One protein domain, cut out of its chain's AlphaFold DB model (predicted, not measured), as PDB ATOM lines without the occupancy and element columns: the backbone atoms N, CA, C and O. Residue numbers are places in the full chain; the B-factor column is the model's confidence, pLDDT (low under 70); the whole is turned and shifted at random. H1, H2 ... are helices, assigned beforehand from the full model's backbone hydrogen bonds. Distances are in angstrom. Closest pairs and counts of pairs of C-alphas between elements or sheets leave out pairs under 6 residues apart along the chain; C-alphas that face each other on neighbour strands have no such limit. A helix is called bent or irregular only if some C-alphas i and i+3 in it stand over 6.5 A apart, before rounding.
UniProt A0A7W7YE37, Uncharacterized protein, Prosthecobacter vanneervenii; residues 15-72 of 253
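What this domain is: This is residues 15 to 72 of the 253 residues of an uncharacterized protein of Prosthecobacter vanneervenii (UniProt A0A7W7YE37). A hairpin of two helices, H3 and H4, opens as a narrow V from the turn at residues 56 to 58, and H2 stands at its open side, so that these three make a loosely closed triangle; the short H1 makes a corner with H2, close to the last residue of H4. The printed part has 58 residues with four named helices, in the order H1, H2, H3, H4, and no named strand: all helix. It is compact, with a radius of gyration of the C-alphas of 11.5 A, and spans 32 by 24 by 20 A.

Where its parts are: Find C-alpha 15 at (78.524, 153.744, 156.414); from there H1 runs to residue 21. H1 is neither bent nor irregular, but only just: C-alphas 17 and 20 are 6.1 A apart. Next come H2, residues 26 to 34, 12.4 A long, and H3, residues 40 to 55, 22.5 A, beginning at (72.896, 170.204, 177.635). H4, residues 59 to 70, runs 16.5 A to C-alpha 70 at (81.257, 159.071, 165.478).

How they stand to each other: H1 and H2 touch only at the corner, about perpendicular at 82 degrees; their closest C-alphas, of Phe 21 and Leu 30, are 5.9 A apart. H2 and H3 are close but not clearly touching, with C-alphas 31 and 43 closest at 7.3 A. In the hairpin, residues 50 to 54 of H3 touch residues 59 to 62 of H4, opposite ways at a shallow tilt of 32 degrees; the closest C-alphas, of Leu 50 and Ala 62, are 5.2 A apart. H2 and H4 are near each other. H1 and H4 are close but not clearly touching, with C-alphas 18 and 70 closest at 7.9 A; H1 and H3 are apart. In H2, H3 and H4 every O i to N i+4 pair is within hydrogen-bond range; in H1 1 of 3 is, beside 3 of 4 O i to N i+3 pairs.

The domain as a whole: The C-alphas of Asn 16 and Arg 56, the two farthest apart, are 32.3 A apart. The printed part has no cut, and its three links are tight. Look at residues 36 to 41, which stand free; residues 37 to 38 have pLDDT under 70.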
ATOM      1  N   ARG A  15      78.360 152.800 157.531       82.38
ATOM      2  CA  ARG A  15      78.524 153.744 156.414       82.38
ATOM      3  C   ARG A  15      77.208 154.467 156.128       82.38
ATOM      4  O   ARG A  15      77.172 155.689 156.161       82.38
ATOM      5  N   ASN A  16      76.127 153.708 155.963       82.31
ATOM      6  CA  ASN A  16      74.803 154.224 155.610       82.31
ATOM      7  C   ASN A  16      74.210 155.063 156.749       82.31
ATOM      8  O   ASN A  16      73.524 156.051 156.506       82.31
ATOM      9  N   TRP A  17      74.484 154.679 157.998       83.88
ATOM     10  CA  TRP A  17      74.062 155.445 159.166       83.88
ATOM     11  C   TRP A  17      74.731 156.822 159.226       83.88
ATOM     12  O   TRP A  17      74.056 157.824 159.460       83.88
ATOM     13  N   LEU A  18      76.043 156.881 158.976       87.31
ATOM     14  CA  LEU A  18      76.825 158.117 159.044       87.31
ATOM     15  C   LEU A  18      76.489 159.120 157.931       87.31
ATOM     16  O   LEU A  18      76.661 160.318 158.150       87.31
ATOM     17  N   GLU A  19      75.962 158.672 156.786       87.56
ATOM     18  CA  GLU A  19      75.503 159.566 155.704       87.56
ATOM     19  C   GLU A  19      74.490 160.616 156.196       87.56
ATOM     20  O   GLU A  19      74.459 161.737 155.698       87.56
ATOM     21  N   ARG A  20      73.706 160.296 157.233       86.06
ATOM     22  CA  ARG A  20      72.690 161.192 157.816       86.06
ATOM     23  C   ARG A  20      73.271 162.465 158.438       86.06
ATOM     24  O   ARG A  20      72.545 163.442 158.608       86.06
ATOM     25  N   PHE A  21      74.556 162.438 158.785       90.25
ATOM     26  CA  PHE A  21      75.282 163.550 159.398       90.25
ATOM     27  C   PHE A  21      76.237 164.237 158.416       90.25
ATOM     28  O   PHE A  21      77.120 164.979 158.844       90.25
ATOM     29  N   LYS A  22      76.110 163.975 157.110       86.38
ATOM     30  CA  LYS A  22      76.861 164.701 156.085       86.38
ATOM     31  C   LYS A  22      76.140 165.977 155.653       86.38
ATOM     32  O   LYS A  22      74.938 166.142 155.860       86.38
ATOM     33  N   GLY A  23      76.899 166.852 155.000       87.81
ATOM     34  CA  GLY A  23      76.413 168.106 154.438       87.81
ATOM     35  C   GLY A  23      76.470 169.285 155.418       87.81
ATOM     36  O   GLY A  23      76.890 169.114 156.564       87.81
ATOM     37  N   PRO A  24      76.040 170.478 154.972       84.25
ATOM     38  CA  PRO A  24      76.200 171.731 155.718       84.25
ATOM     39  C   PRO A  24      75.515 171.733 157.092       84.25
ATOM     40  O   PRO A  24      76.020 172.324 158.038       84.25
ATOM     41  N   ASP A  25      74.391 171.021 157.218       89.38
ATOM     42  CA  ASP A  25      73.622 170.894 158.467       89.38
ATOM     43  C   ASP A  25      73.941 169.603 159.255       89.38
ATOM     44  O   ASP A  25      73.336 169.290 160.282       89.38
ATOM     45  N   GLY A  26      74.903 168.811 158.776       88.69
ATOM     46  CA  GLY A  26      75.235 167.504 159.343       88.69
ATOM     47  C   GLY A  26      75.675 167.565 160.807       88.69
ATOM     48  O   GLY A  26      75.289 166.716 161.614       88.69
ATOM     49  N   GLU A  27      76.422 168.608 161.174       90.12
ATOM     50  CA  GLU A  27      76.868 168.835 162.550       90.12
ATOM     51  C   GLU A  27      75.698 169.141 163.493       90.12
ATOM     52  O   GLU A  27      75.617 168.562 164.573       90.12
ATOM     53  N   ASN A  28      74.740 169.977 163.086       90.75
ATOM     54  CA  ASN A  28      73.572 170.271 163.917       90.75
ATOM     55  C   ASN A  28      72.734 169.019 164.171       90.75
ATOM     56  O   ASN A  28      72.363 168.754 165.316       90.75
ATOM     57  N   LYS A  29      72.504 168.204 163.133       91.06
ATOM     58  CA  LYS A  29      71.828 166.901 163.262       91.06
ATOM     59  C   LYS A  29      72.578 165.962 164.204       91.06
ATOM     60  O   LYS A  29      71.957 165.259 165.002       91.06
ATOM     61  N   LEU A  30      73.909 165.969 164.151       87.25
ATOM     62  CA  LEU A  30      74.752 165.181 165.047       87.25
ATOM     63  C   LEU A  30      74.611 165.639 166.507       87.25
ATOM     64  O   LEU A  30      74.432 164.807 167.394       87.25
ATOM     65  N   PHE A  31      74.613 166.949 166.759       89.12
ATOM     66  CA  PHE A  31      74.397 167.511 168.096       89.12
ATOM     67  C   PHE A  31      72.982 167.255 168.630       89.12
ATOM     68  O   PHE A  31      72.830 166.919 169.804       89.12
ATOM     69  N   GLN A  32      71.953 167.343 167.780       86.75
ATOM     70  CA  GLN A  32      70.590 166.944 168.145       86.75
ATOM     71  C   GLN A  32      70.545 165.471 168.562       86.75
ATOM     72  O   GLN A  32      69.966 165.138 169.594       86.75
ATOM     73  N   HIS A  33      71.216 164.597 167.807       80.69
ATOM     74  CA  HIS A  33      71.309 163.180 168.143       80.69
ATOM     75  C   HIS A  33      72.054 162.946 169.467       80.69
ATOM     76  O   HIS A  33      71.594 162.176 170.311       80.69
ATOM     77  N   PHE A  34      73.166 163.647 169.704       78.81
ATOM     78  CA  PHE A  34      73.876 163.591 170.982       78.81
ATOM     79  C   PHE A  34      73.027 164.071 172.167       78.81
ATOM     80  O   PHE A  34      73.197 163.554 173.274       78.81
ATOM     81  N   GLY A  35      72.079 164.984 171.941       73.62
ATOM     82  CA  GLY A  35      71.123 165.467 172.944       73.62
ATOM     83  C   GLY A  35      70.272 164.376 173.596       73.62
ATOM     84  O   GLY A  35      69.774 164.576 174.699       73.62
ATOM     85  N   ILE A  36      70.151 163.207 172.962       71.81
ATOM     86  CA  ILE A  36      69.431 162.055 173.521       71.81
ATOM     87  C   ILE A  36      70.200 161.439 174.704       71.81
ATOM     88  O   ILE A  36      69.589 160.934 175.643       71.81
ATOM     89  N   LEU A  37      71.539 161.468 174.673       65.06
ATOM     90  CA  LEU A  37      72.395 160.741 175.623       65.06
ATOM     91  C   LEU A  37      73.217 161.647 176.550       65.06
ATOM     92  O   LEU A  37      73.597 161.229 177.651       65.06
ATOM     93  N   TYR A  38      73.557 162.851 176.097       69.81
ATOM     94  CA  TYR A  38      74.424 163.778 176.818       69.81
ATOM     95  C   TYR A  38      73.642 164.970 177.366       69.81
ATOM     96  O   TYR A  38      72.649 165.407 176.791       69.81
ATOM     97  N   SER A  39      74.112 165.519 178.489       75.88
ATOM     98  CA  SER A  39      73.498 166.703 179.088       75.88
ATOM     99  C   SER A  39      73.707 167.941 178.215       75.88
ATOM    100  O   SER A  39      74.717 168.069 177.521       75.88
ATOM    101  N   LYS A  40      72.782 168.905 178.318       83.00
ATOM    102  CA  LYS A  40      72.896 170.204 177.635       83.00
ATOM    103  C   LYS A  40      74.226 170.899 177.943       83.00
ATOM    104  O   LYS A  40      74.850 171.431 177.036       83.00
ATOM    105  N   THR A  41      74.691 170.827 179.193       80.19
ATOM    106  CA  THR A  41      75.976 171.398 179.627       80.19
ATOM    107  C   THR A  41      77.165 170.776 178.902       80.19
ATOM    108  O   THR A  41      78.025 171.499 178.414       80.19
ATOM    109  N   TYR A  42      77.209 169.443 178.790       81.25
ATOM    110  CA  TYR A  42      78.289 168.762 178.073       81.25
ATOM    111  C   TYR A  42      78.314 169.153 176.593       81.25
ATOM    112  O   TYR A  42      79.380 169.394 176.036       81.25
ATOM    113  N   LEU A  43      77.140 169.240 175.963       85.38
ATOM    114  CA  LEU A  43      77.036 169.618 174.554       85.38
ATOM    115  C   LEU A  43      77.374 171.086 174.308       85.38
ATOM    116  O   LEU A  43      77.960 171.382 173.272       85.38
ATOM    117  N   GLY A  44      77.056 171.977 175.250       86.06
ATOM    118  CA  GLY A  44      77.509 173.368 175.224       86.06
ATOM    119  C   GLY A  44      79.033 173.448 175.228       86.06
ATOM    120  O   GLY A  44      79.614 173.930 174.265       86.06
ATOM    121  N   LEU A  45      79.675 172.832 176.227       86.06
ATOM    122  CA  LEU A  45      81.138 172.804 176.335       86.06
ATOM    123  C   LEU A  45      81.816 172.201 175.098       86.06
ATOM    124  O   LEU A  45      82.821 172.721 174.628       86.06
ATOM    125  N   LEU A  46      81.262 171.115 174.550       89.06
ATOM    126  CA  LEU A  46      81.781 170.508 173.326       89.06
ATOM    127  C   LEU A  46      81.666 171.465 172.130       89.06
ATOM    128  O   LEU A  46      82.576 171.531 171.310       89.06
ATOM    129  N   ARG A  47      80.554 172.194 172.006       92.75
ATOM    130  CA  ARG A  47      80.351 173.156 170.917       92.75
ATOM    131  C   ARG A  47      81.303 174.346 171.032       92.75
ATOM    132  O   ARG A  47      81.868 174.752 170.015       92.75
ATOM    133  N   ASP A  48      81.517 174.844 172.243       90.88
ATOM    134  CA  ASP A  48      82.464 175.927 172.514       90.88
ATOM    135  C   ASP A  48      83.894 175.486 172.169       90.88
ATOM    136  O   ASP A  48      84.581 176.164 171.408       90.88
ATOM    137  N   GLU A  49      84.295 174.285 172.602       89.69
ATOM    138  CA  GLU A  49      85.612 173.709 172.302       89.69
ATOM    139  C   GLU A  49      85.844 173.545 170.789       89.69
ATOM    140  O   GLU A  49      86.898 173.912 170.268       89.69
ATOM    141  N   LEU A  50      84.862 173.016 170.048       92.25
ATOM    142  CA  LEU A  50      84.976 172.882 168.591       92.25
ATOM    143  C   LEU A  50      85.077 174.247 167.898       92.25
ATOM    144  O   LEU A  50      85.804 174.381 166.912       92.25
ATOM    145  N   THR A  51      84.365 175.253 168.407       93.81
ATOM    146  CA  THR A  51      84.402 176.622 167.879       93.81
ATOM    147  C   THR A  51      85.773 177.254 168.104       93.81
ATOM    148  O   THR A  51      86.364 177.788 167.165       93.81
ATOM    149  N   GLU A  52      86.324 177.120 169.309       92.00
ATOM    150  CA  GLU A  52      87.645 177.633 169.676       92.00
ATOM    151  C   GLU A  52      88.763 176.991 168.840       92.00
ATOM    152  O   GLU A  52      89.629 177.689 168.306       92.00
ATOM    153  N   LEU A  53      88.722 175.667 168.654       87.75
ATOM    154  CA  LEU A  53      89.687 174.951 167.814       87.75
ATOM    155  C   LEU A  53      89.666 175.455 166.367       87.75
ATOM    156  O   LEU A  53      90.721 175.644 165.763       87.75
ATOM    157  N   ARG A  54      88.476 175.715 165.815       92.12
ATOM    158  CA  ARG A  54      88.324 176.250 164.455       92.12
ATOM    159  C   ARG A  54      88.845 177.677 164.341       92.12
ATOM    160  O   ARG A  54      89.583 177.968 163.405       92.12
ATOM    161  N   GLN A  55      88.514 178.543 165.300       94.19
ATOM    162  CA  GLN A  55      88.979 179.935 165.324       94.19
ATOM    163  C   GLN A  55      90.506 180.041 165.387       94.19
ATOM    164  O   GLN A  55      91.089 180.940 164.793       94.19
ATOM    165  N   ARG A  56      91.167 179.090 166.055       91.75
ATOM    166  CA  ARG A  56      92.633 179.016 166.143       91.75
ATOM    167  C   ARG A  56      93.305 178.357 164.933       91.75
ATOM    168  O   ARG A  56      94.492 178.055 164.993       91.75
ATOM    169  N   GLY A  57      92.562 178.068 163.863       89.38
ATOM    170  CA  GLY A  57      93.082 177.374 162.678       89.38
ATOM    171  C   GLY A  57      93.362 175.880 162.893       89.38
ATOM    172  O   GLY A  57      93.853 175.206 161.994       89.38
ATOM    173  N   MET A  58      93.005 175.319 164.052       87.81
ATOM    174  CA  MET A  58      93.179 173.903 164.397       87.81
ATOM    175  C   MET A  58      91.959 173.058 163.991       87.81
ATOM    176  O   MET A  58      91.516 172.176 164.730       87.81
ATOM    177  N   GLY A  59      91.408 173.304 162.797       85.19
ATOM    178  CA  GLY A  59      90.206 172.619 162.296       85.19
ATOM    179  C   GLY A  59      90.338 171.091 162.260       85.19
ATOM    180  O   GLY A  59      89.395 170.382 162.603       85.19
ATOM    181  N   ILE A  60      91.542 170.585 161.974       87.75
ATOM    182  CA  ILE A  60      91.851 169.147 161.968       87.75
ATOM    183  C   ILE A  60      91.578 168.509 163.340       87.75
ATOM    184  O   ILE A  60      91.015 167.419 163.416       87.75
ATOM    185  N   LEU A  61      91.927 169.183 164.443       83.94
ATOM    186  CA  LEU A  61      91.681 168.663 165.794       83.94
ATOM    187  C   LEU A  61      90.183 168.638 166.128       83.94
ATOM    188  O   LEU A  61      89.708 167.708 166.785       83.94
ATOM    189  N   ALA A  62      89.428 169.631 165.649       85.44
ATOM    190  CA  ALA A  62      87.975 169.658 165.794       85.44
ATOM    191  C   ALA A  62      87.323 168.480 165.047       85.44
ATOM    192  O   ALA A  62      86.474 167.775 165.601       85.44
ATOM    193  N   GLU A  63      87.768 168.204 163.819       86.94
ATOM    194  CA  GLU A  63      87.309 167.054 163.035       86.94
ATOM    195  C   GLU A  63      87.678 165.723 163.692       86.94
ATOM    196  O   GLU A  63      86.821 164.851 163.825       86.94
ATOM    197  N   GLN A  64      88.909 165.573 164.185       88.12
ATOM    198  CA  GLN A  64      89.340 164.368 164.901       88.12
ATOM    199  C   GLN A  64      88.485 164.090 166.142       88.12
ATOM    200  O   GLN A  64      88.128 162.938 166.399       88.12
ATOM    201  N   LYS A  65      88.105 165.127 166.900       88.62
ATOM    202  CA  LYS A  65      87.181 164.988 168.036       88.62
ATOM    203  C   LYS A  65      85.800 164.507 167.595       88.62
ATOM    204  O   LYS A  65      85.251 163.587 168.207       88.62
ATOM    205  N   LEU A  66      85.248 165.082 166.527       88.31
ATOM    206  CA  LEU A  66      83.965 164.642 165.973       88.31
ATOM    207  C   LEU A  66      84.036 163.198 165.462       88.31
ATOM    208  O   LEU A  66      83.131 162.408 165.735       88.31
ATOM    209  N   GLU A  67      85.117 162.817 164.785       86.69
ATOM    210  CA  GLU A  67      85.331 161.445 164.321       86.69
ATOM    211  C   GLU A  67      85.503 160.454 165.475       86.69
ATOM    212  O   GLU A  67      84.958 159.349 165.427       86.69
ATOM    213  N   ALA A  68      86.163 160.845 166.569       83.81
ATOM    214  CA  ALA A  68      86.247 160.019 167.772       83.81
ATOM    215  C   ALA A  68      84.862 159.741 168.383       83.81
ATOM    216  O   ALA A  68      84.594 158.623 168.835       83.81
ATOM    217  N   LEU A  69      83.954 160.723 168.358       82.06
ATOM    218  CA  LEU A  69      82.570 160.537 168.799       82.06
ATOM    219  C   LEU A  69      81.780 159.656 167.825       82.06
ATOM    220  O   LEU A  69      81.143 158.694 168.258       82.06
ATOM    221  N   LYS A  70      81.882 159.910 166.515       83.88
ATOM    222  CA  LYS A  70      81.257 159.071 165.478       83.88
ATOM    223  C   LYS A  70      81.768 157.634 165.516       83.88
ATOM    224  O   LYS A  70      81.028 156.715 165.165       83.88
ATOM    225  N   LYS A  71      83.002 157.406 165.990       81.88
ATOM    226  CA  LYS A  71      83.580 156.064 166.109       81.88
ATOM    227  C   LYS A  71      82.773 155.126 166.994       81.88
ATOM    228  O   LYS A  71      82.804 153.922 166.757       81.88
ATOM    229  N   ARG A  72      82.016 155.675 167.938       78.38
ATOM    230  CA  ARG A  72      81.167 154.925 168.868       78.38
ATOM    231  C   ARG A  72      79.856 154.462 168.236       78.38
ATOM    232  O   ARG A  72      79.197 153.584 168.782       78.38
TER     233      ARG A  72